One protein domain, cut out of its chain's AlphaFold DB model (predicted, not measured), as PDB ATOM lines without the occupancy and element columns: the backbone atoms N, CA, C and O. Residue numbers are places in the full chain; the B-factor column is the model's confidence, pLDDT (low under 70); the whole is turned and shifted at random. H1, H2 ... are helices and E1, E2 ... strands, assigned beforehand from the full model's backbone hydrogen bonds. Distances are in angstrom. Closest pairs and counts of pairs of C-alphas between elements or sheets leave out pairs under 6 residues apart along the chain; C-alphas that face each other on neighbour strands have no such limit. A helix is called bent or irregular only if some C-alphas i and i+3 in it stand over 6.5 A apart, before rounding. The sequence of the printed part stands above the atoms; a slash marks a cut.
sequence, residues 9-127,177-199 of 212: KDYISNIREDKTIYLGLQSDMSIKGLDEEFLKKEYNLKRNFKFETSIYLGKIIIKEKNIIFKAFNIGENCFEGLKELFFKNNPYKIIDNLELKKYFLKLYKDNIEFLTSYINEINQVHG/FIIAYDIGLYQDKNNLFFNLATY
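What this domain is: This is residues 9 to 127 and 177 to 199 of the 212 residues of an uncharacterized protein of Campylobacter jejuni (UniProt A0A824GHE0). A long helix, H4, runs along one face of a three-stranded sheet, E1 E3 E4, and the short helix H5 crosses the other face. Past one end of that sheet, near where H4 begins, lies a second small sheet, E2 E5 E6, and E1 runs on into its strand E2. You have 142 printed residues, with six named helices and six named strands in the order H1 E1 E2 H2 E3 E4 H3 E5 E6 H4 H5 H6. Both sheets are antiparallel, in the orders E1 E3 E4 and E2 E5 E6, and the class is mixed, helices and strands. The whole is compact, with a radius of gyration of the C-alphas of 16.0 A and spans of 49 by 34 by 27 A.

Where its parts are: Find C-alpha 9 at (109.167, 189.615, 139.085), where H1, residues 9 to 13, begins. Read on to E1, residues 21 to 26, 15.6 A long, E2, residues 29 to 31, and H2, residues 36 to 42, 10.4 A. Next come E3, residues 54 to 63, 27.1 A, and E4, residues 66 to 71, 15.9 A. H3, residues 76 to 79, is irregular, but only just: C-alphas 76 and 79 are 6.8 A apart. E5, residues 85 to 87, and E6, residues 90 to 95, lead to H4, residues 97 to 125, which runs 42.1 A from (109.876, 222.655, 143.718) to (127.457, 189.433, 162.725). After the cut come H5, residues 181 to 189, 12.0 A, and H6, residues 196 to 199.

How they stand to each other: Look first at E3, the inner strand: N 23 and O 58 of E1 and E3 are 2.8 A apart, and N 70 and O 59 of the hairpin E3 and E4 are 2.8 A apart, within hydrogen-bond range. Three layers, helices on both faces of a sheet, hold H4 at a height of 8.4 A, along the strands, and H5 on the opposite face at 8.1 A, across them. The closest C-alphas of E4 and H4 are those of Asn 66 and Asn 123, 6.0 A; of E1 and H5, those of Tyr 22 and Gly 184, 5.1 A. In the other sheet, N 30 and O 86 of E2 and E5 are 2.9 A apart, and N 90 and O 87 of the hairpin E5 and E6 are 2.9 A apart. H4 is on this sheet too, and H6 only grazes it with residues 197 to 199. Close but not clearly touching are H1 and H5, H2 and H6, H5 and H6, and H3 and H4, the last with its closest C-alphas, those of Phe 79 and Lys 101, 7.3 A apart. Every O i to N i+4 pair is within hydrogen-bond range in H1, H2 and H5, and 24 of 25 in H4; H3 and H6 are too short for such a pair.

The domain as a whole: The farthest C-alphas, those of Glu 64 and Tyr 92, are 50.2 A apart. Residues 128 to 176 are not printed, and C-alphas 127 and 177 are 19.3 A apart across that cut. The link from H2 to E3, 11 residues, is long. Mean pLDDT of the printed part is 78.3; residues 9 to 17, 28, 31 to 52 and 83 are under 70.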
ATOM      1  N   LYS A   9     108.313 189.218 140.211       53.34
ATOM      2  CA  LYS A   9     109.167 189.615 139.085       53.34
ATOM      3  C   LYS A   9     110.358 190.508 139.473       53.34
ATOM      4  O   LYS A   9     111.422 190.346 138.878       53.34
ATOM      5  N   ASP A  10     110.205 191.419 140.439       49.50
ATOM      6  CA  ASP A  10     111.264 192.374 140.812       49.50
ATOM      7  C   ASP A  10     112.327 191.683 141.679       49.50
ATOM      8  O   ASP A  10     113.527 191.874 141.466       49.50
ATOM      9  N   TYR A  11     111.878 190.775 142.554       53.41
ATOM     10  CA  TYR A  11     112.718 189.838 143.301       53.41
ATOM     11  C   TYR A  11     113.548 188.956 142.359       53.41
ATOM     12  O   TYR A  11     114.773 188.980 142.418       53.41
ATOM     13  N   ILE A  12     112.898 188.269 141.409       55.22
ATOM     14  CA  ILE A  12     113.583 187.412 140.425       55.22
ATOM     15  C   ILE A  12     114.580 188.218 139.580       55.22
ATOM     16  O   ILE A  12     115.661 187.730 139.277       55.22
ATOM     17  N   SER A  13     114.253 189.464 139.210       58.12
ATOM     18  CA  SER A  13     115.154 190.300 138.399       58.12
ATOM     19  C   SER A  13     116.470 190.658 139.089       58.12
ATOM     20  O   SER A  13     117.440 190.974 138.399       58.12
ATOM     21  N   ASN A  14     116.494 190.608 140.422       59.50
ATOM     22  CA  ASN A  14     117.668 190.903 141.227       59.50
ATOM     23  C   ASN A  14     118.452 189.647 141.614       59.50
ATOM     24  O   ASN A  14     119.517 189.815 142.178       59.50
ATOM     25  N   ILE A  15     118.003 188.426 141.294       60.88
ATOM     26  CA  ILE A  15     118.814 187.211 141.467       60.88
ATOM     27  C   ILE A  15     119.721 187.071 140.241       60.88
ATOM     28  O   ILE A  15     119.270 186.650 139.172       60.88
ATOM     29  N   ARG A  16     120.985 187.487 140.362       67.56
ATOM     30  CA  ARG A  16     121.925 187.571 139.233       67.56
ATOM     31  C   ARG A  16     123.341 187.154 139.613       67.56
ATOM     32  O   ARG A  16     123.726 187.220 140.777       67.56
ATOM     33  N   GLU A  17     124.130 186.787 138.604       66.25
ATOM     34  CA  GLU A  17     125.539 186.396 138.760       66.25
ATOM     35  C   GLU A  17     126.426 187.529 139.300       66.25
ATOM     36  O   GLU A  17     127.310 187.277 140.112       66.25
ATOM     37  N   ASP A  18     126.165 188.783 138.908       78.94
ATOM     38  CA  ASP A  18     126.915 189.961 139.375       78.94
ATOM     39  C   ASP A  18     126.561 190.379 140.813       78.94
ATOM     40  O   ASP A  18     127.175 191.301 141.357       78.94
ATOM     41  N   LYS A  19     125.555 189.722 141.408       82.06
ATOM     42  CA  LYS A  19     125.052 189.888 142.779       82.06
ATOM     43  C   LYS A  19     124.816 191.339 143.220       82.06
ATOM     44  O   LYS A  19     124.780 191.634 144.415       82.06
ATOM     45  N   THR A  20     124.641 192.255 142.269       89.62
ATOM     46  CA  THR A  20     124.410 193.674 142.552       89.62
ATOM     47  C   THR A  20     122.921 193.906 142.748       89.62
ATOM     48  O   THR A  20     122.117 193.555 141.887       89.62
ATOM     49  N   ILE A  21     122.554 194.515 143.876       90.62
ATOM     50  CA  ILE A  21     121.157 194.799 144.220       90.62
ATOM     51  C   ILE A  21     120.951 196.307 144.149       90.62
ATOM     52  O   ILE A  21     121.608 197.059 144.874       90.62
ATOM     53  N   TYR A  22     120.041 196.755 143.290       91.56
ATOM     54  CA  TYR A  22     119.697 198.170 143.177       91.56
ATOM     55  C   TYR A  22     118.520 198.513 144.080       91.56
ATOM     56  O   TYR A  22     117.504 197.813 144.097       91.56
ATOM     57  N   LEU A  23     118.661 199.617 144.811       91.81
ATOM     58  CA  LEU A  23     117.700 200.049 145.810       91.81
ATOM     59  C   LEU A  23     117.062 201.385 145.431       91.81
ATOM     60  O   LEU A  23     117.739 202.332 145.036       91.81
ATOM     61  N   GLY A  24     115.752 201.483 145.607       89.38
ATOM     62  CA  GLY A  24     114.963 202.684 145.395       89.38
ATOM     63  C   GLY A  24     113.649 202.652 146.173       89.38
ATOM     64  O   GLY A  24     113.216 201.612 146.663       89.38
ATOM     65  N   LEU A  25     113.001 203.807 146.285       84.94
ATOM     66  CA  LEU A  25     111.690 203.944 146.919       84.94
ATOM     67  C   LEU A  25     110.671 204.366 145.883       84.94
ATOM     68  O   LEU A  25     110.789 205.439 145.291       84.94
ATOM     69  N   GLN A  26     109.657 203.527 145.691       77.75
ATOM     70  CA  GLN A  26     108.484 203.896 144.911       77.75
ATOM     71  C   GLN A  26     107.689 204.956 145.672       77.75
ATOM     72  O   GLN A  26     107.364 204.794 146.848       77.75
ATOM     73  N   SER A  27     107.393 206.051 144.986       74.88
ATOM     74  CA  SER A  27     106.593 207.147 145.502       74.88
ATOM     75  C   SER A  27     105.118 206.948 145.147       74.88
ATOM     76  O   SER A  27     104.749 206.410 144.096       74.88
ATOM     77  N   ASP A  28     104.242 207.440 146.019       68.69
ATOM     78  CA  ASP A  28     102.820 207.608 145.720       68.69
ATOM     79  C   ASP A  28     102.551 208.822 144.811       68.69
ATOM     80  O   ASP A  28     101.398 209.123 144.499       68.69
ATOM     81  N   MET A  29     103.601 209.505 144.357       73.06
ATOM     82  CA  MET A  29     103.516 210.572 143.378       73.06
ATOM     83  C   MET A  29     103.443 210.035 141.948       73.06
ATOM     84  O   MET A  29     103.954 208.958 141.620       73.06
ATOM     85  N   SER A  30     102.795 210.820 141.098       72.31
ATOM     86  CA  SER A  30     102.724 210.628 139.654       72.31
ATOM     87  C   SER A  30     103.174 211.891 138.932       72.31
ATOM     88  O   SER A  30     103.240 212.981 139.504       72.31
ATOM     89  N   ILE A  31     103.481 211.718 137.650       68.06
ATOM     90  CA  ILE A  31     104.001 212.764 136.780       68.06
ATOM     91  C   ILE A  31     102.905 213.124 135.776       68.06
ATOM     92  O   ILE A  31     102.304 212.242 135.158       68.06
ATOM     93  N   LYS A  32     102.571 214.412 135.661       62.78
ATOM     94  CA  LYS A  32     101.401 214.852 134.883       62.78
ATOM     95  C   LYS A  32     101.714 214.832 133.393       62.78
ATOM     96  O   LYS A  32     102.675 215.460 132.974       62.78
ATOM     97  N   GLY A  33     100.882 214.150 132.602       57.88
ATOM     98  CA  GLY A  33     101.037 214.085 131.142       57.88
ATOM     99  C   GLY A  33     102.075 213.072 130.648       57.88
ATOM    100  O   GLY A  33     102.515 213.165 129.507       57.88
ATOM    101  N   LEU A  34     102.487 212.118 131.487       63.81
ATOM    102  CA  LEU A  34     103.387 211.046 131.073       63.81
ATOM    103  C   LEU A  34     102.612 209.915 130.381       63.81
ATOM    104  O   LEU A  34     101.790 209.256 131.014       63.81
ATOM    105  N   ASP A  35     102.914 209.670 129.107       61.72
ATOM    106  CA  ASP A  35     102.405 208.514 128.368       61.72
ATOM    107  C   ASP A  35     103.301 207.281 128.598       61.72
ATOM    108  O   ASP A  35     104.494 207.270 128.268       61.72
ATOM    109  N   GLU A  36     102.723 206.226 129.178       57.62
ATOM    110  CA  GLU A  36     103.414 204.960 129.430       57.62
ATOM    111  C   GLU A  36     103.810 204.222 128.137       57.62
ATOM    112  O   GLU A  36     104.805 203.490 128.147       57.62
ATOM    113  N   GLU A  37     103.071 204.381 127.032       62.91
ATOM    114  CA  GLU A  37     103.369 203.709 125.759       62.91
ATOM    115  C   GLU A  37     104.581 204.327 125.057       62.91
ATOM    116  O   GLU A  37     105.470 203.597 124.601       62.91
ATOM    117  N   PHE A  38     104.680 205.658 125.053       65.69
ATOM    118  CA  PHE A  38     105.837 206.377 124.515       65.69
ATOM    119  C   PHE A  38     107.150 205.941 125.182       65.69
ATOM    120  O   PHE A  38     108.122 205.609 124.498       65.69
ATOM    121  N   LEU A  39     107.181 205.875 126.517       61.28
ATOM    122  CA  LEU A  39     108.385 205.483 127.254       61.28
ATOM    123  C   LEU A  39     108.814 204.039 126.969       61.28
ATOM    124  O   LEU A  39     110.011 203.766 126.862       61.28
ATOM    125  N   LYS A  40     107.864 203.106 126.834       61.88
ATOM    126  CA  LYS A  40     108.181 201.709 126.489       61.88
ATOM    127  C   LYS A  40     108.894 201.624 125.140       61.88
ATOM    128  O   LYS A  40     109.856 200.867 125.014       61.88
ATOM    129  N   LYS A  41     108.448 202.424 124.165       67.06
ATOM    130  CA  LYS A  41     109.012 202.473 122.813       67.06
ATOM    131  C   LYS A  41     110.406 203.102 122.784       67.06
ATOM    132  O   LYS A  41     111.322 202.487 122.251       67.06
ATOM    133  N   GLU A  42     110.571 204.283 123.376       62.97
ATOM    134  CA  GLU A  42     111.832 205.047 123.344       62.97
ATOM    135  C   GLU A  42     113.003 204.279 123.977       62.97
ATOM    136  O   GLU A  42     114.126 204.310 123.482       62.97
ATOM    137  N   TYR A  43     112.739 203.549 125.064       59.56
ATOM    138  CA  TYR A  43     113.776 202.849 125.828       59.56
ATOM    139  C   TYR A  43     113.863 201.353 125.541       59.56
ATOM    140  O   TYR A  43     114.626 200.650 126.204       59.56
ATOM    141  N   ASN A  44     113.094 200.864 124.563       60.88
ATOM    142  CA  ASN A  44     113.060 199.460 124.158       60.88
ATOM    143  C   ASN A  44     112.957 198.498 125.362       60.88
ATOM    144  O   ASN A  44     113.648 197.476 125.447       60.88
ATOM    145  N   LEU A  45     112.138 198.870 126.352       56.38
ATOM    146  CA  LEU A  45     112.038 198.120 127.597       56.38
ATOM    147  C   LEU A  45     111.201 196.867 127.357       56.38
ATOM    148  O   LEU A  45     110.000 196.926 127.108       56.38
ATOM    149  N   LYS A  46     111.845 195.704 127.460       52.91
ATOM    150  CA  LYS A  46     111.273 194.400 127.084       52.91
ATOM    151  C   LYS A  46     110.164 193.877 128.015       52.91
ATOM    152  O   LYS A  46     109.682 192.769 127.801       52.91
ATOM    153  N   ARG A  47     109.790 194.593 129.082       54.47
ATOM    154  CA  ARG A  47     108.811 194.127 130.086       54.47
ATOM    155  C   ARG A  47     107.724 195.171 130.341       54.47
ATOM    156  O   ARG A  47     107.932 196.363 130.146       54.47
ATOM    157  N   ASN A  48     106.578 194.707 130.849       49.56
ATOM    158  CA  ASN A  48     105.502 195.554 131.370       49.56
ATOM    159  C   ASN A  48     105.977 196.288 132.636       49.56
ATOM    160  O   ASN A  48     105.750 195.841 133.771       49.56
ATOM    161  N   PHE A  49     106.687 197.390 132.422       49.91
ATOM    162  CA  PHE A  49     107.060 198.346 133.451       49.91
ATOM    163  C   PHE A  49     105.901 199.291 133.724       49.91
ATOM    164  O   PHE A  49     105.220 199.739 132.802       49.91
ATOM    165  N   LYS A  50     105.688 199.566 135.010       51.44
ATOM    166  CA  LYS A  50     104.788 200.606 135.487       51.44
ATOM    167  C   LYS A  50     105.676 201.758 135.937       51.44
ATOM    168  O   LYS A  50     106.485 201.570 136.847       51.44
ATOM    169  N   PHE A  51     105.596 202.898 135.261       56.66
ATOM    170  CA  PHE A  51     106.452 204.047 135.554       56.66
ATOM    171  C   PHE A  51     105.868 204.832 136.722       56.66
ATOM    172  O   PHE A  51     105.207 205.850 136.559       56.66
ATOM    173  N   GLU A  52     106.083 204.318 137.926       62.94
ATOM    174  CA  GLU A  52     105.826 205.080 139.141       62.94
ATOM    175  C   GLU A  52     107.057 205.929 139.448       62.94
ATOM    176  O   GLU A  52     108.177 205.442 139.306       62.94
ATOM    177  N   THR A  53     106.878 207.189 139.852       75.12
ATOM    178  CA  THR A  53     107.993 208.017 140.323       75.12
ATOM    179  C   THR A  53     108.722 207.264 141.429       75.12
ATOM    180  O   THR A  53     108.101 206.832 142.400       75.12
ATOM    181  N   SER A  54     110.032 207.091 141.300       80.31
ATOM    182  CA  SER A  54     110.841 206.447 142.332       80.31
ATOM    183  C   SER A  54     112.140 207.199 142.538       80.31
ATOM    184  O   SER A  54     112.743 207.641 141.560       80.31
ATOM    185  N   ILE A  55     112.590 207.300 143.788       88.75
ATOM    186  CA  ILE A  55     113.936 207.793 144.095       88.75
ATOM    187  C   ILE A  55     114.919 206.633 144.174       88.75
ATOM    188  O   ILE A  55     114.590 205.570 144.698       88.75
ATOM    189  N   TYR A  56     116.119 206.833 143.649       93.12
ATOM    190  CA  TYR A  56     117.235 205.908 143.756       93.12
ATOM    191  C   TYR A  56     117.937 206.118 145.093       93.12
ATOM    192  O   TYR A  56     118.319 207.236 145.439       93.12
ATOM    193  N   LEU A  57     118.095 205.037 145.850       93.56
ATOM    194  CA  LEU A  57     118.824 205.052 147.114       93.56
ATOM    195  C   LEU A  57     120.296 204.691 146.915       93.56
ATOM    196  O   LEU A  57     121.155 205.162 147.654       93.56
ATOM    197  N   GLY A  58     120.599 203.872 145.912       95.38
ATOM    198  CA  GLY A  58     121.946 203.389 145.647       95.38
ATOM    199  C   GLY A  58     121.957 201.892 145.379       95.38
ATOM    200  O   GLY A  58     120.950 201.303 144.982       95.38
ATOM    201  N   LYS A  59     123.104 201.261 145.614       95.56
ATOM    202  CA  LYS A  59     123.291 199.837 145.328       95.56
ATOM    203  C   LYS A  59     124.063 199.109 146.404       95.56
ATOM    204  O   LYS A  59     124.942 199.671 147.055       95.56
ATOM    205  N   ILE A  60     123.771 197.828 146.523       95.06
ATOM    206  CA  ILE A  60     124.539 196.881 147.310       95.06
ATOM    207  C   ILE A  60     125.429 196.066 146.377       95.06
ATOM    208  O   ILE A  60     124.975 195.560 145.351       95.06
ATOM    209  N   ILE A  61     126.697 195.939 146.760       93.00
ATOM    210  CA  ILE A  61     127.690 195.094 146.103       93.00
ATOM    211  C   ILE A  61     128.180 194.073 147.123       93.00
ATOM    212  O   ILE A  61     128.621 194.452 148.207       93.00
ATOM    213  N   ILE A  62     128.147 192.797 146.753       88.62
ATOM    214  CA  ILE A  62     128.679 191.708 147.574       88.62
ATOM    215  C   ILE A  62     130.098 191.403 147.100       88.62
ATOM    216  O   ILE A  62     130.320 191.151 145.914       88.62
ATOM    217  N   LYS A  63     131.064 191.453 148.015       84.94
ATOM    218  CA  LYS A  63     132.464 191.099 147.770       84.94
ATOM    219  C   LYS A  63     132.900 190.074 148.803       84.94
ATOM    220  O   LYS A  63     133.052 190.426 149.968       84.94
ATOM    221  N   GLU A  64     133.115 188.836 148.370       80.00
ATOM    222  CA  GLU A  64     133.497 187.729 149.259       80.00
ATOM    223  C   GLU A  64     132.519 187.608 150.445       80.00
ATOM    224  O   GLU A  64     131.349 187.299 150.227       80.00
ATOM    225  N   LYS A  65     132.970 187.901 151.674       78.75
ATOM    226  CA  LYS A  65     132.172 187.897 152.914       78.75
ATOM    227  C   LYS A  65     131.839 189.303 153.430       78.75
ATOM    228  O   LYS A  65     131.707 189.509 154.630       78.75
ATOM    229  N   ASN A  66     131.770 190.289 152.540       86.62
ATOM    230  CA  ASN A  66     131.475 191.669 152.899       86.62
ATOM    231  C   ASN A  66     130.422 192.267 151.964       86.62
ATOM    232  O   ASN A  66     130.492 192.126 150.737       86.62
ATOM    233  N   ILE A  67     129.459 192.980 152.539       92.50
ATOM    234  CA  ILE A  67     128.441 193.722 151.804       92.50
ATOM    235  C   ILE A  67     128.774 195.203 151.859       92.50
ATOM    236  O   ILE A  67     128.929 195.795 152.922       92.50
ATOM    237  N   ILE A  68     128.823 195.833 150.693       93.81
ATOM    238  CA  ILE A  68     129.052 197.267 150.580       93.81
ATOM    239  C   ILE A  68     127.770 197.915 150.090       93.81
ATOM    240  O   ILE A  68     127.378 197.722 148.936       93.81
ATOM    241  N   PHE A  69     127.159 198.735 150.940       95.62
ATOM    242  CA  PHE A  69     126.135 199.668 150.498       95.62
ATOM    243  C   PHE A  69     126.785 200.951 149.980       95.62
ATOM    244  O   PHE A  69     127.508 201.641 150.696       95.62
ATOM    245  N   LYS A  70     126.530 201.271 148.713       96.44
ATOM    246  CA  LYS A  70     126.913 202.532 148.083       96.44
ATOM    247  C   LYS A  70     125.670 203.388 147.915       96.44
ATOM    248  O   LYS A  70     124.918 203.194 146.959       96.44
ATOM    249  N   ALA A  71     125.480 204.314 148.847       96.00
ATOM    250  CA  ALA A  71     124.432 205.319 148.770       96.00
ATOM    251  C   ALA A  71     124.623 206.217 147.536       96.00
ATOM    252  O   ALA A  71     125.749 206.493 147.111       96.00
ATOM    253  N   PHE A  72     123.517 206.676 146.960       95.56
ATOM    254  CA  PHE A  72     123.530 207.612 145.845       95.56
ATOM    255  C   PHE A  72     124.070 208.992 146.277       95.56
ATOM    256  O   PHE A  72     123.748 209.510 147.346       95.56
ATOM    257  N   ASN A  73     124.898 209.634 145.458       92.69
ATOM    258  CA  ASN A  73     125.398 210.962 145.808       92.69
ATOM    259  C   ASN A  73     124.417 212.043 145.336       92.69
ATOM    260  O   ASN A  73     124.326 212.314 144.139       92.69
ATOM    261  N   ILE A  74     123.689 212.667 146.265       89.50
ATOM    262  CA  ILE A  74     122.755 213.744 145.924       89.50
ATOM    263  C   ILE A  74     123.511 215.061 145.759       89.50
ATOM    264  O   ILE A  74     123.985 215.643 146.731       89.50
ATOM    265  N   GLY A  75     123.547 215.559 144.525       83.44
ATOM    266  CA  GLY A  75     124.009 216.901 144.178       83.44
ATOM    267  C   GLY A  75     122.867 217.890 143.931       83.44
ATOM    268  O   GLY A  75     121.688 217.530 143.869       83.44
ATOM    269  N   GLU A  76     123.220 219.160 143.737       72.75
ATOM    270  CA  GLU A  76     122.256 220.244 143.490       72.75
ATOM    271  C   GLU A  76     121.396 220.005 142.240       72.75
ATOM    272  O   GLU A  76     120.189 220.282 142.260       72.75
ATOM    273  N   ASN A  77     122.000 219.393 141.215       79.19
ATOM    274  CA  ASN A  77     121.400 219.124 139.906       79.19
ATOM    275  C   ASN A  77     120.506 217.874 139.893       79.19
ATOM    276  O   ASN A  77     119.818 217.617 138.912       79.19
ATOM    277  N   CYS A  78     120.447 217.097 140.982       85.81
ATOM    278  CA  CYS A  78     119.600 215.900 141.053       85.81
ATOM    279  C   CYS A  78     118.103 216.203 140.894       85.81
ATOM    280  O   CYS A  78     117.322 215.298 140.601       85.81
ATOM    281  N   PHE A  79     117.710 217.461 141.089       84.38
ATOM    282  CA  PHE A  79     116.341 217.938 140.918       84.38
ATOM    283  C   PHE A  79     116.161 218.818 139.677       84.38
ATOM    284  O   PHE A  79     115.061 219.305 139.423       84.38
ATOM    285  N   GLU A  80     117.230 219.052 138.916       79.50
ATOM    286  CA  GLU A  80     117.170 219.848 137.699       79.50
ATOM    287  C   GLU A  80     116.305 219.140 136.648       79.50
ATOM    288  O   GLU A  80     116.362 217.922 136.482       79.50
ATOM    289  N   GLY A  81     115.456 219.904 135.959       71.94
ATOM    290  CA  GLY A  81     114.554 219.368 134.938       71.94
ATOM    291  C   GLY A  81     113.341 218.601 135.477       71.94
ATOM    292  O   GLY A  81     112.500 218.193 134.675       71.94
ATOM    293  N   LEU A  82     113.198 218.443 136.800       73.69
ATOM    294  CA  LEU A  82     111.956 217.943 137.386       73.69
ATOM    295  C   LEU A  82     110.833 218.952 137.146       73.69
ATOM    296  O   LEU A  82     110.952 220.131 137.481       73.69
ATOM    297  N   LYS A  83     109.736 218.473 136.561       64.12
ATOM    298  CA  LYS A  83     108.478 219.219 136.455       64.12
ATOM    299  C   LYS A  83     107.529 218.815 137.584       64.12
ATOM    300  O   LYS A  83     107.790 217.863 138.316       64.12
ATOM    301  N   GLU A  84     106.436 219.559 137.708       71.25
ATOM    302  CA  GLU A  84     105.389 219.394 138.718       71.25
ATOM    303  C   GLU A  84     104.987 217.926 138.938       71.25
ATOM    304  O   GLU A  84     104.484 217.246 138.036       71.25
ATOM    305  N   LEU A  85     105.188 217.450 140.168       77.12
ATOM    306  CA  LEU A  85     104.662 216.172 140.632       77.12
ATOM    307  C   LEU A  85     103.371 216.405 141.419       77.12
ATOM    308  O   LEU A  85     103.203 217.416 142.104       77.12
ATOM    309  N   PHE A  86     102.469 215.432 141.351       74.69
ATOM    310  CA  PHE A  86     101.216 215.441 142.103       74.69
ATOM    311  C   PHE A  86     101.014 214.115 142.832       74.69
ATOM    312  O   PHE A  86     101.542 213.072 142.439       74.69
ATOM    313  N   PHE A  87     100.223 214.139 143.900       75.12
ATOM    314  CA  PHE A  87      99.862 212.923 144.623       75.12
ATOM    315  C   PHE A  87      98.843 212.108 143.825       75.12
ATOM    316  O   PHE A  87      97.791 212.638 143.470       75.12
ATOM    317  N   LYS A  88      99.076 210.802 143.629       71.75
ATOM    318  CA  LYS A  88      98.147 209.905 142.905       71.75
ATOM    319  C   LYS A  88      96.700 210.019 143.392       71.75
ATOM    320  O   LYS A  88      95.777 210.034 142.586       71.75
ATOM    321  N   ASN A  89      96.513 210.125 144.707       74.00
ATOM    322  CA  ASN A  89      95.188 210.186 145.329       74.00
ATOM    323  C   ASN A  89      94.602 211.606 145.396       74.00
ATOM    324  O   ASN A  89      93.432 211.752 145.726       74.00
ATOM    325  N   ASN A  90      95.399 212.642 145.113       77.06
ATOM    326  CA  ASN A  90      94.984 214.046 145.154       77.06
ATOM    327  C   ASN A  90      95.570 214.803 143.945       77.06
ATOM    328  O   ASN A  90      96.453 215.644 144.124       77.06
ATOM    329  N   PRO A  91      95.098 214.525 142.714       71.00
ATOM    330  CA  PRO A  91      95.706 215.038 141.482       71.00
ATOM    331  C   PRO A  91      95.606 216.555 141.300       71.00
ATOM    332  O   PRO A  91      96.334 217.129 140.496       71.00
ATOM    333  N   TYR A  92      94.739 217.214 142.069       75.12
ATOM    334  CA  TYR A  92      94.607 218.672 142.096       75.12
ATOM    335  C   TYR A  92      95.672 219.359 142.962       75.12
ATOM    336  O   TYR A  92      95.851 220.570 142.863       75.12
ATOM    337  N   LYS A  93      96.377 218.608 143.820       77.38
ATOM    338  CA  LYS A  93      97.430 219.139 144.687       77.38
ATOM    339  C   LYS A  93      98.790 218.957 144.018       77.38
ATOM    340  O   LYS A  93      99.407 217.894 144.123       77.38
ATOM    341  N   ILE A  94      99.235 220.008 143.341       77.44
ATOM    342  CA  ILE A  94     100.588 220.124 142.791       77.44
ATOM    343  C   ILE A  94     101.545 220.477 143.936       77.44
ATOM    344  O   ILE A  94     101.214 221.322 144.767       77.44
ATOM    345  N   ILE A  95     102.703 219.816 143.999       72.94
ATOM    346  CA  ILE A  95     103.775 220.173 144.939       72.94
ATOM    347  C   ILE A  95     104.745 221.120 144.235       72.94
ATOM    348  O   ILE A  95     105.183 220.835 143.118       72.94
ATOM    349  N   ASP A  96     105.100 222.227 144.889       76.06
ATOM    350  CA  ASP A  96     106.123 223.135 144.378       76.06
ATOM    351  C   ASP A  96     107.543 222.535 144.457       76.06
ATOM    352  O   ASP A  96     107.802 221.540 145.138       76.06
ATOM    353  N   ASN A  97     108.502 223.161 143.775       77.88
ATOM    354  CA  ASN A  97     109.876 222.655 143.718       77.88
ATOM    355  C   ASN A  97     110.569 222.580 145.090       77.88
ATOM    356  O   ASN A  97     111.406 221.700 145.295       77.88
ATOM    357  N   LEU A  98     110.269 223.488 146.024       84.12
ATOM    358  CA  LEU A  98     110.949 223.566 147.316       84.12
ATOM    359  C   LEU A  98     110.430 222.499 148.286       84.12
ATOM    360  O   LEU A  98     111.227 221.806 148.924       84.12
ATOM    361  N   GLU A  99     109.113 222.361 148.397       83.56
ATOM    362  CA  GLU A  99     108.441 221.326 149.180       83.56
ATOM    363  C   GLU A  99     108.820 219.937 148.671       83.56
ATOM    364  O   GLU A  99     109.164 219.059 149.465       83.56
ATOM    365  N   LEU A 100     108.861 219.768 147.349       81.12
ATOM    366  CA  LEU A 100     109.271 218.532 146.699       81.12
ATOM    367  C   LEU A 100     110.717 218.163 147.036       81.12
ATOM    368  O   LEU A 100     110.984 217.031 147.451       81.12
ATOM    369  N   LYS A 101     111.648 219.125 146.928       87.38
ATOM    370  CA  LYS A 101     113.055 218.924 147.314       87.38
ATOM    371  C   LYS A 101     113.153 218.477 148.768       87.38
ATOM    372  O   LYS A 101     113.782 217.462 149.057       87.38
ATOM    373  N   LYS A 102     112.503 219.197 149.688       88.81
ATOM    374  CA  LYS A 102     112.517 218.877 151.126       88.81
ATOM    375  C   LYS A 102     111.945 217.488 151.407       88.81
ATOM    376  O   LYS A 102     112.550 216.737 152.170       88.81
ATOM    377  N   TYR A 103     110.824 217.140 150.780       86.38
ATOM    378  CA  TYR A 103     110.163 215.849 150.947       86.38
ATOM    379  C   TYR A 103     111.067 214.685 150.521       86.38
ATOM    380  O   TYR A 103     111.341 213.797 151.329       86.38
ATOM    381  N   PHE A 104     111.588 214.709 149.290       86.88
ATOM    382  CA  PHE A 104     112.410 213.610 148.779       86.88
ATOM    383  C   PHE A 104     113.788 213.542 149.434       86.88
ATOM    384  O   PHE A 104     114.291 212.442 149.642       86.88
ATOM    385  N   LEU A 105     114.384 214.676 149.823       90.38
ATOM    386  CA  LEU A 105     115.630 214.679 150.596       90.38
ATOM    387  C   LEU A 105     115.443 214.063 151.980       90.38
ATOM    388  O   LEU A 105     116.302 213.305 152.422       90.38
ATOM    389  N   LYS A 106     114.336 214.372 152.665       86.88
ATOM    390  CA  LYS A 106     114.020 213.747 153.951       86.88
ATOM    391  C   LYS A 106     113.814 212.244 153.780       86.88
ATOM    392  O   LYS A 106     114.479 211.464 154.449       86.88
ATOM    393  N   LEU A 107     112.965 211.850 152.826       84.38
ATOM    394  CA  LEU A 107     112.709 210.442 152.529       84.38
ATOM    395  C   LEU A 107     114.007 209.697 152.194       84.38
ATOM    396  O   LEU A 107     114.221 208.594 152.678       84.38
ATOM    397  N   TYR A 108     114.891 210.297 151.404       90.31
ATOM    398  CA  TYR A 108     116.196 209.725 151.107       90.31
ATOM    399  C   TYR A 108     117.030 209.504 152.374       90.31
ATOM    400  O   TYR A 108     117.410 208.371 152.653       90.31
ATOM    401  N   LYS A 109     117.270 210.561 153.164       87.31
ATOM    402  CA  LYS A 109     118.121 210.502 154.365       87.31
ATOM    403  C   LYS A 109     117.642 209.443 155.355       87.31
ATOM    404  O   LYS A 109     118.428 208.570 155.719       87.31
ATOM    405  N   ASP A 110     116.347 209.458 155.674       81.44
ATOM    406  CA  ASP A 110     115.732 208.528 156.627       81.44
ATOM    407  C   ASP A 110     115.961 207.054 156.220       81.44
ATOM    408  O   ASP A 110     116.100 206.176 157.070       81.44
ATOM    409  N   ASN A 111     116.016 206.761 154.914       84.00
ATOM    410  CA  ASN A 111     116.183 205.393 154.418       84.00
ATOM    411  C   ASN A 111     117.649 204.996 154.192       84.00
ATOM    412  O   ASN A 111     117.980 203.825 154.358       84.00
ATOM    413  N   ILE A 112     118.541 205.931 153.855       87.56
ATOM    414  CA  ILE A 112     119.981 205.643 153.744       87.56
ATOM    415  C   ILE A 112     120.583 205.304 155.101       87.56
ATOM    416  O   ILE A 112     121.377 204.369 155.185       87.56
ATOM    417  N   GLU A 113     120.200 206.023 156.156       81.81
ATOM    418  CA  GLU A 113     120.668 205.743 157.518       81.81
ATOM    419  C   GLU A 113     120.247 204.342 157.969       81.81
ATOM    420  O   GLU A 113     121.077 203.562 158.440       81.81
ATOM    421  N   PHE A 114     118.980 203.986 157.734       83.50
ATOM    422  CA  PHE A 114     118.472 202.641 157.991       83.50
ATOM    423  C   PHE A 114     119.249 201.570 157.211       83.50
ATOM    424  O   PHE A 114     119.738 200.613 157.806       83.50
ATOM    425  N   LEU A 115     119.394 201.730 155.889       84.19
ATOM    426  CA  LEU A 115     120.080 200.750 155.038       84.19
ATOM    427  C   LEU A 115     121.555 200.596 155.411       84.19
ATOM    428  O   LEU A 115     122.067 199.481 155.435       84.19
ATOM    429  N   THR A 116     122.229 201.699 155.732       87.94
ATOM    430  CA  THR A 116     123.630 201.682 156.165       87.94
ATOM    431  C   THR A 116     123.780 200.900 157.464       87.94
ATOM    432  O   THR A 116     124.618 200.005 157.539       87.94
ATOM    433  N   SER A 117     122.935 201.179 158.460       84.38
ATOM    434  CA  SER A 117     122.931 200.444 159.729       84.38
ATOM    435  C   SER A 117     122.628 198.959 159.532       84.38
ATOM    436  O   SER A 117     123.346 198.121 160.067       84.38
ATOM    437  N   TYR A 118     121.634 198.629 158.704       84.94
ATOM    438  CA  TYR A 118     121.262 197.247 158.401       84.94
ATOM    439  C   TYR A 118     122.409 196.457 157.752       84.94
ATOM    440  O   TYR A 118     122.727 195.351 158.177       84.94
ATOM    441  N   ILE A 119     123.077 197.036 156.747       90.81
ATOM    442  CA  ILE A 119     124.222 196.390 156.092       90.81
ATOM    443  C   ILE A 119     125.427 196.280 157.032       90.81
ATOM    444  O   ILE A 119     126.106 195.253 157.032       90.81
ATOM    445  N   ASN A 120     125.675 197.293 157.863       90.12
ATOM    446  CA  ASN A 120     126.738 197.235 158.865       90.12
ATOM    447  C   ASN A 120     126.501 196.119 159.884       90.12
ATOM    448  O   ASN A 120     127.447 195.408 160.212       90.12
ATOM    449  N   GLU A 121     125.264 195.930 160.346       86.94
ATOM    450  CA  GLU A 121     124.930 194.831 161.252       86.94
ATOM    451  C   GLU A 121     125.218 193.475 160.602       86.94
ATOM    452  O   GLU A 121     125.903 192.656 161.212       86.94
ATOM    453  N   ILE A 122     124.780 193.261 159.354       88.69
ATOM    454  CA  ILE A 122     125.033 192.003 158.632       88.69
ATOM    455  C   ILE A 122     126.533 191.705 158.552       88.69
ATOM    456  O   ILE A 122     126.957 190.581 158.816       88.69
ATOM    457  N   ASN A 123     127.346 192.714 158.227       91.12
ATOM    458  CA  ASN A 123     128.799 192.567 158.171       91.12
ATOM    459  C   ASN A 123     129.413 192.272 159.547       91.12
ATOM    460  O   ASN A 123     130.342 191.477 159.640       91.12
ATOM    461  N   GLN A 124     128.910 192.889 160.620       89.50
ATOM    462  CA  GLN A 124     129.408 192.658 161.981       89.50
ATOM    463  C   GLN A 124     129.119 191.232 162.452       89.50
ATOM    464  O   GLN A 124     130.015 190.552 162.954       89.50
ATOM    465  N   VAL A 125     127.885 190.763 162.266       85.38
ATOM    466  CA  VAL A 125     127.457 189.433 162.725       85.38
ATOM    467  C   VAL A 125     127.757 188.324 161.718       85.38
ATOM    468  O   VAL A 125     127.482 187.165 161.999       85.38
ATOM    469  N   HIS A 126     128.332 188.677 160.564       86.88
ATOM    470  CA  HIS A 126     128.626 187.767 159.458       86.88
ATOM    471  C   HIS A 126     127.403 186.954 158.991       86.88
ATOM    472  O   HIS A 126     127.517 185.808 158.559       86.88
ATOM    473  N   GLY A 127     126.223 187.568 158.998       83.69
ATOM    474  CA  GLY A 127     124.992 186.897 158.608       83.69
ATOM    475  C   GLY A 127     123.765 187.789 158.733       83.69
ATOM    476  O   GLY A 127     123.827 188.905 159.244       83.69
ATOM    477  N   PHE A 177     112.630 198.003 149.277       82.69
ATOM    478  CA  PHE A 177     113.604 198.897 148.668       82.69
ATOM    479  C   PHE A 177     114.047 198.410 147.294       82.69
ATOM    480  O   PHE A 177     114.798 199.105 146.628       82.69
ATOM    481  N   ILE A 178     113.644 197.216 146.860       83.44
ATOM    482  CA  ILE A 178     114.098 196.680 145.580       83.44
ATOM    483  C   ILE A 178     113.405 197.407 144.434       83.44
ATOM    484  O   ILE A 178     112.177 197.482 144.369       83.44
ATOM    485  N   ILE A 179     114.215 197.869 143.488       81.06
ATOM    486  CA  ILE A 179     113.765 198.270 142.158       81.06
ATOM    487  C   ILE A 179     114.234 197.245 141.126       81.06
ATOM    488  O   ILE A 179     115.147 196.452 141.370       81.06
ATOM    489  N   ALA A 180     113.590 197.236 139.961       78.25
ATOM    490  CA  ALA A 180     114.016 196.370 138.872       78.25
ATOM    491  C   ALA A 180     115.468 196.679 138.475       78.25
ATOM    492  O   ALA A 180     115.871 197.845 138.402       78.25
ATOM    493  N   TYR A 181     116.246 195.628 138.216       80.62
ATOM    494  CA  TYR A 181     117.683 195.743 137.966       80.62
ATOM    495  C   TYR A 181     118.028 196.707 136.824       80.62
ATOM    496  O   TYR A 181     118.953 197.500 136.941       80.62
ATOM    497  N   ASP A 182     117.301 196.644 135.711       76.50
ATOM    498  CA  ASP A 182     117.541 197.479 134.534       76.50
ATOM    499  C   ASP A 182     117.256 198.960 134.797       76.50
ATOM    500  O   ASP A 182     118.022 199.817 134.354       76.50
ATOM    501  N   ILE A 183     116.219 199.256 135.584       76.94
ATOM    502  CA  ILE A 183     115.929 200.611 136.064       76.94
ATOM    503  C   ILE A 183     117.080 201.110 136.940       76.94
ATOM    504  O   ILE A 183     117.634 202.177 136.676       76.94
ATOM    505  N   GLY A 184     117.469 200.325 137.947       84.94
ATOM    506  CA  GLY A 184     118.549 200.686 138.862       84.94
ATOM    507  C   GLY A 184     119.885 200.889 138.151       84.94
ATOM    508  O   GLY A 184     120.532 201.912 138.343       84.94
ATOM    509  N   LEU A 185     120.249 199.976 137.247       85.38
ATOM    510  CA  LEU A 185     121.446 200.079 136.412       85.38
ATOM    511  C   LEU A 185     121.433 201.350 135.558       85.38
ATOM    512  O   LEU A 185     122.462 202.013 135.424       85.38
ATOM    513  N   TYR A 186     120.288 201.689 134.962       83.12
ATOM    514  CA  TYR A 186     120.161 202.904 134.166       83.12
ATOM    515  C   TYR A 186     120.324 204.159 135.031       83.12
ATOM    516  O   TYR A 186     121.049 205.075 134.641       83.12
ATOM    517  N   GLN A 187     119.682 204.203 136.202       86.56
ATOM    518  CA  GLN A 187     119.797 205.324 137.137       86.56
ATOM    519  C   GLN A 187     121.233 205.499 137.636       86.56
ATOM    520  O   GLN A 187     121.747 206.615 137.624       86.56
ATOM    521  N   ASP A 188     121.901 204.400 137.981       89.94
ATOM    522  CA  ASP A 188     123.289 204.387 138.438       89.94
ATOM    523  C   ASP A 188     124.251 204.907 137.360       89.94
ATOM    524  O   ASP A 188     125.050 205.804 137.619       89.94
ATOM    525  N   LYS A 189     124.129 204.413 136.118       88.81
ATOM    526  CA  LYS A 189     124.989 204.826 134.994       88.81
ATOM    527  C   LYS A 189     124.826 206.290 134.598       88.81
ATOM    528  O   LYS A 189     125.785 206.894 134.132       88.81
ATOM    529  N   ASN A 190     123.623 206.838 134.746       86.19
ATOM    530  CA  ASN A 190     123.302 208.210 134.349       86.19
ATOM    531  C   ASN A 190     123.280 209.186 135.536       86.19
ATOM    532  O   ASN A 190     122.914 210.344 135.358       86.19
ATOM    533  N   ASN A 191     123.650 208.728 136.738       89.12
ATOM    534  CA  ASN A 191     123.616 209.509 137.972       89.12
ATOM    535  C   ASN A 191     122.249 210.189 138.227       89.12
ATOM    536  O   ASN A 191     122.171 211.376 138.550       89.12
ATOM    537  N   LEU A 192     121.158 209.440 138.041       88.38
ATOM    538  CA  LEU A 192     119.788 209.946 138.141       88.38
ATOM    539  C   LEU A 192     119.189 209.653 139.517       88.38
ATOM    540  O   LEU A 192     119.029 208.494 139.902       88.38
ATOM    541  N   PHE A 193     118.799 210.711 140.230       91.38
ATOM    542  CA  PHE A 193     118.191 210.582 141.553       91.38
ATOM    543  C   PHE A 193     116.760 210.050 141.478       91.38
ATOM    544  O   PHE A 193     116.361 209.224 142.292       91.38
ATOM    545  N   PHE A 194     115.999 210.467 140.472       87.31
ATOM    546  CA  PHE A 194     114.698 209.889 140.158       87.31
ATOM    547  C   PHE A 194     114.814 208.877 139.021       87.31
ATOM    548  O   PHE A 194     115.812 208.835 138.297       87.31
ATOM    549  N   ASN A 195     113.799 208.040 138.828       80.31
ATOM    550  CA  ASN A 195     113.748 207.268 137.595       80.31
ATOM    551  C   ASN A 195     113.583 208.204 136.390       80.31
ATOM    552  O   ASN A 195     113.079 209.324 136.483       80.31
ATOM    553  N   LEU A 196     114.007 207.715 135.230       76.44
ATOM    554  CA  LEU A 196     114.085 208.489 133.994       76.44
ATOM    555  C   LEU A 196     112.769 209.165 133.587       76.44
ATOM    556  O   LEU A 196     112.783 210.277 133.063       76.44
ATOM    557  N   ALA A 197     111.644 208.506 133.866       71.50
ATOM    558  CA  ALA A 197     110.307 209.042 133.646       71.50
ATOM    559  C   ALA A 197     110.118 210.424 134.296       71.50
ATOM    560  O   ALA A 197     109.508 211.304 133.699       71.50
ATOM    561  N   THR A 198     110.706 210.640 135.475       77.00
ATOM    562  CA  THR A 198     110.554 211.881 136.252       77.00
ATOM    563  C   THR A 198     111.283 213.073 135.624       77.00
ATOM    564  O   THR A 198     110.853 214.210 135.795       77.00
ATOM    565  N   TYR A 199     112.342 212.833 134.846       72.94
ATOM    566  CA  TYR A 199     113.115 213.895 134.185       72.94
ATOM    567  C   TYR A 199     112.629 214.228 132.773       72.94
ATOM    568  O   TYR A 199     112.935 215.297 132.244       72.94
TER     569      TYR A 199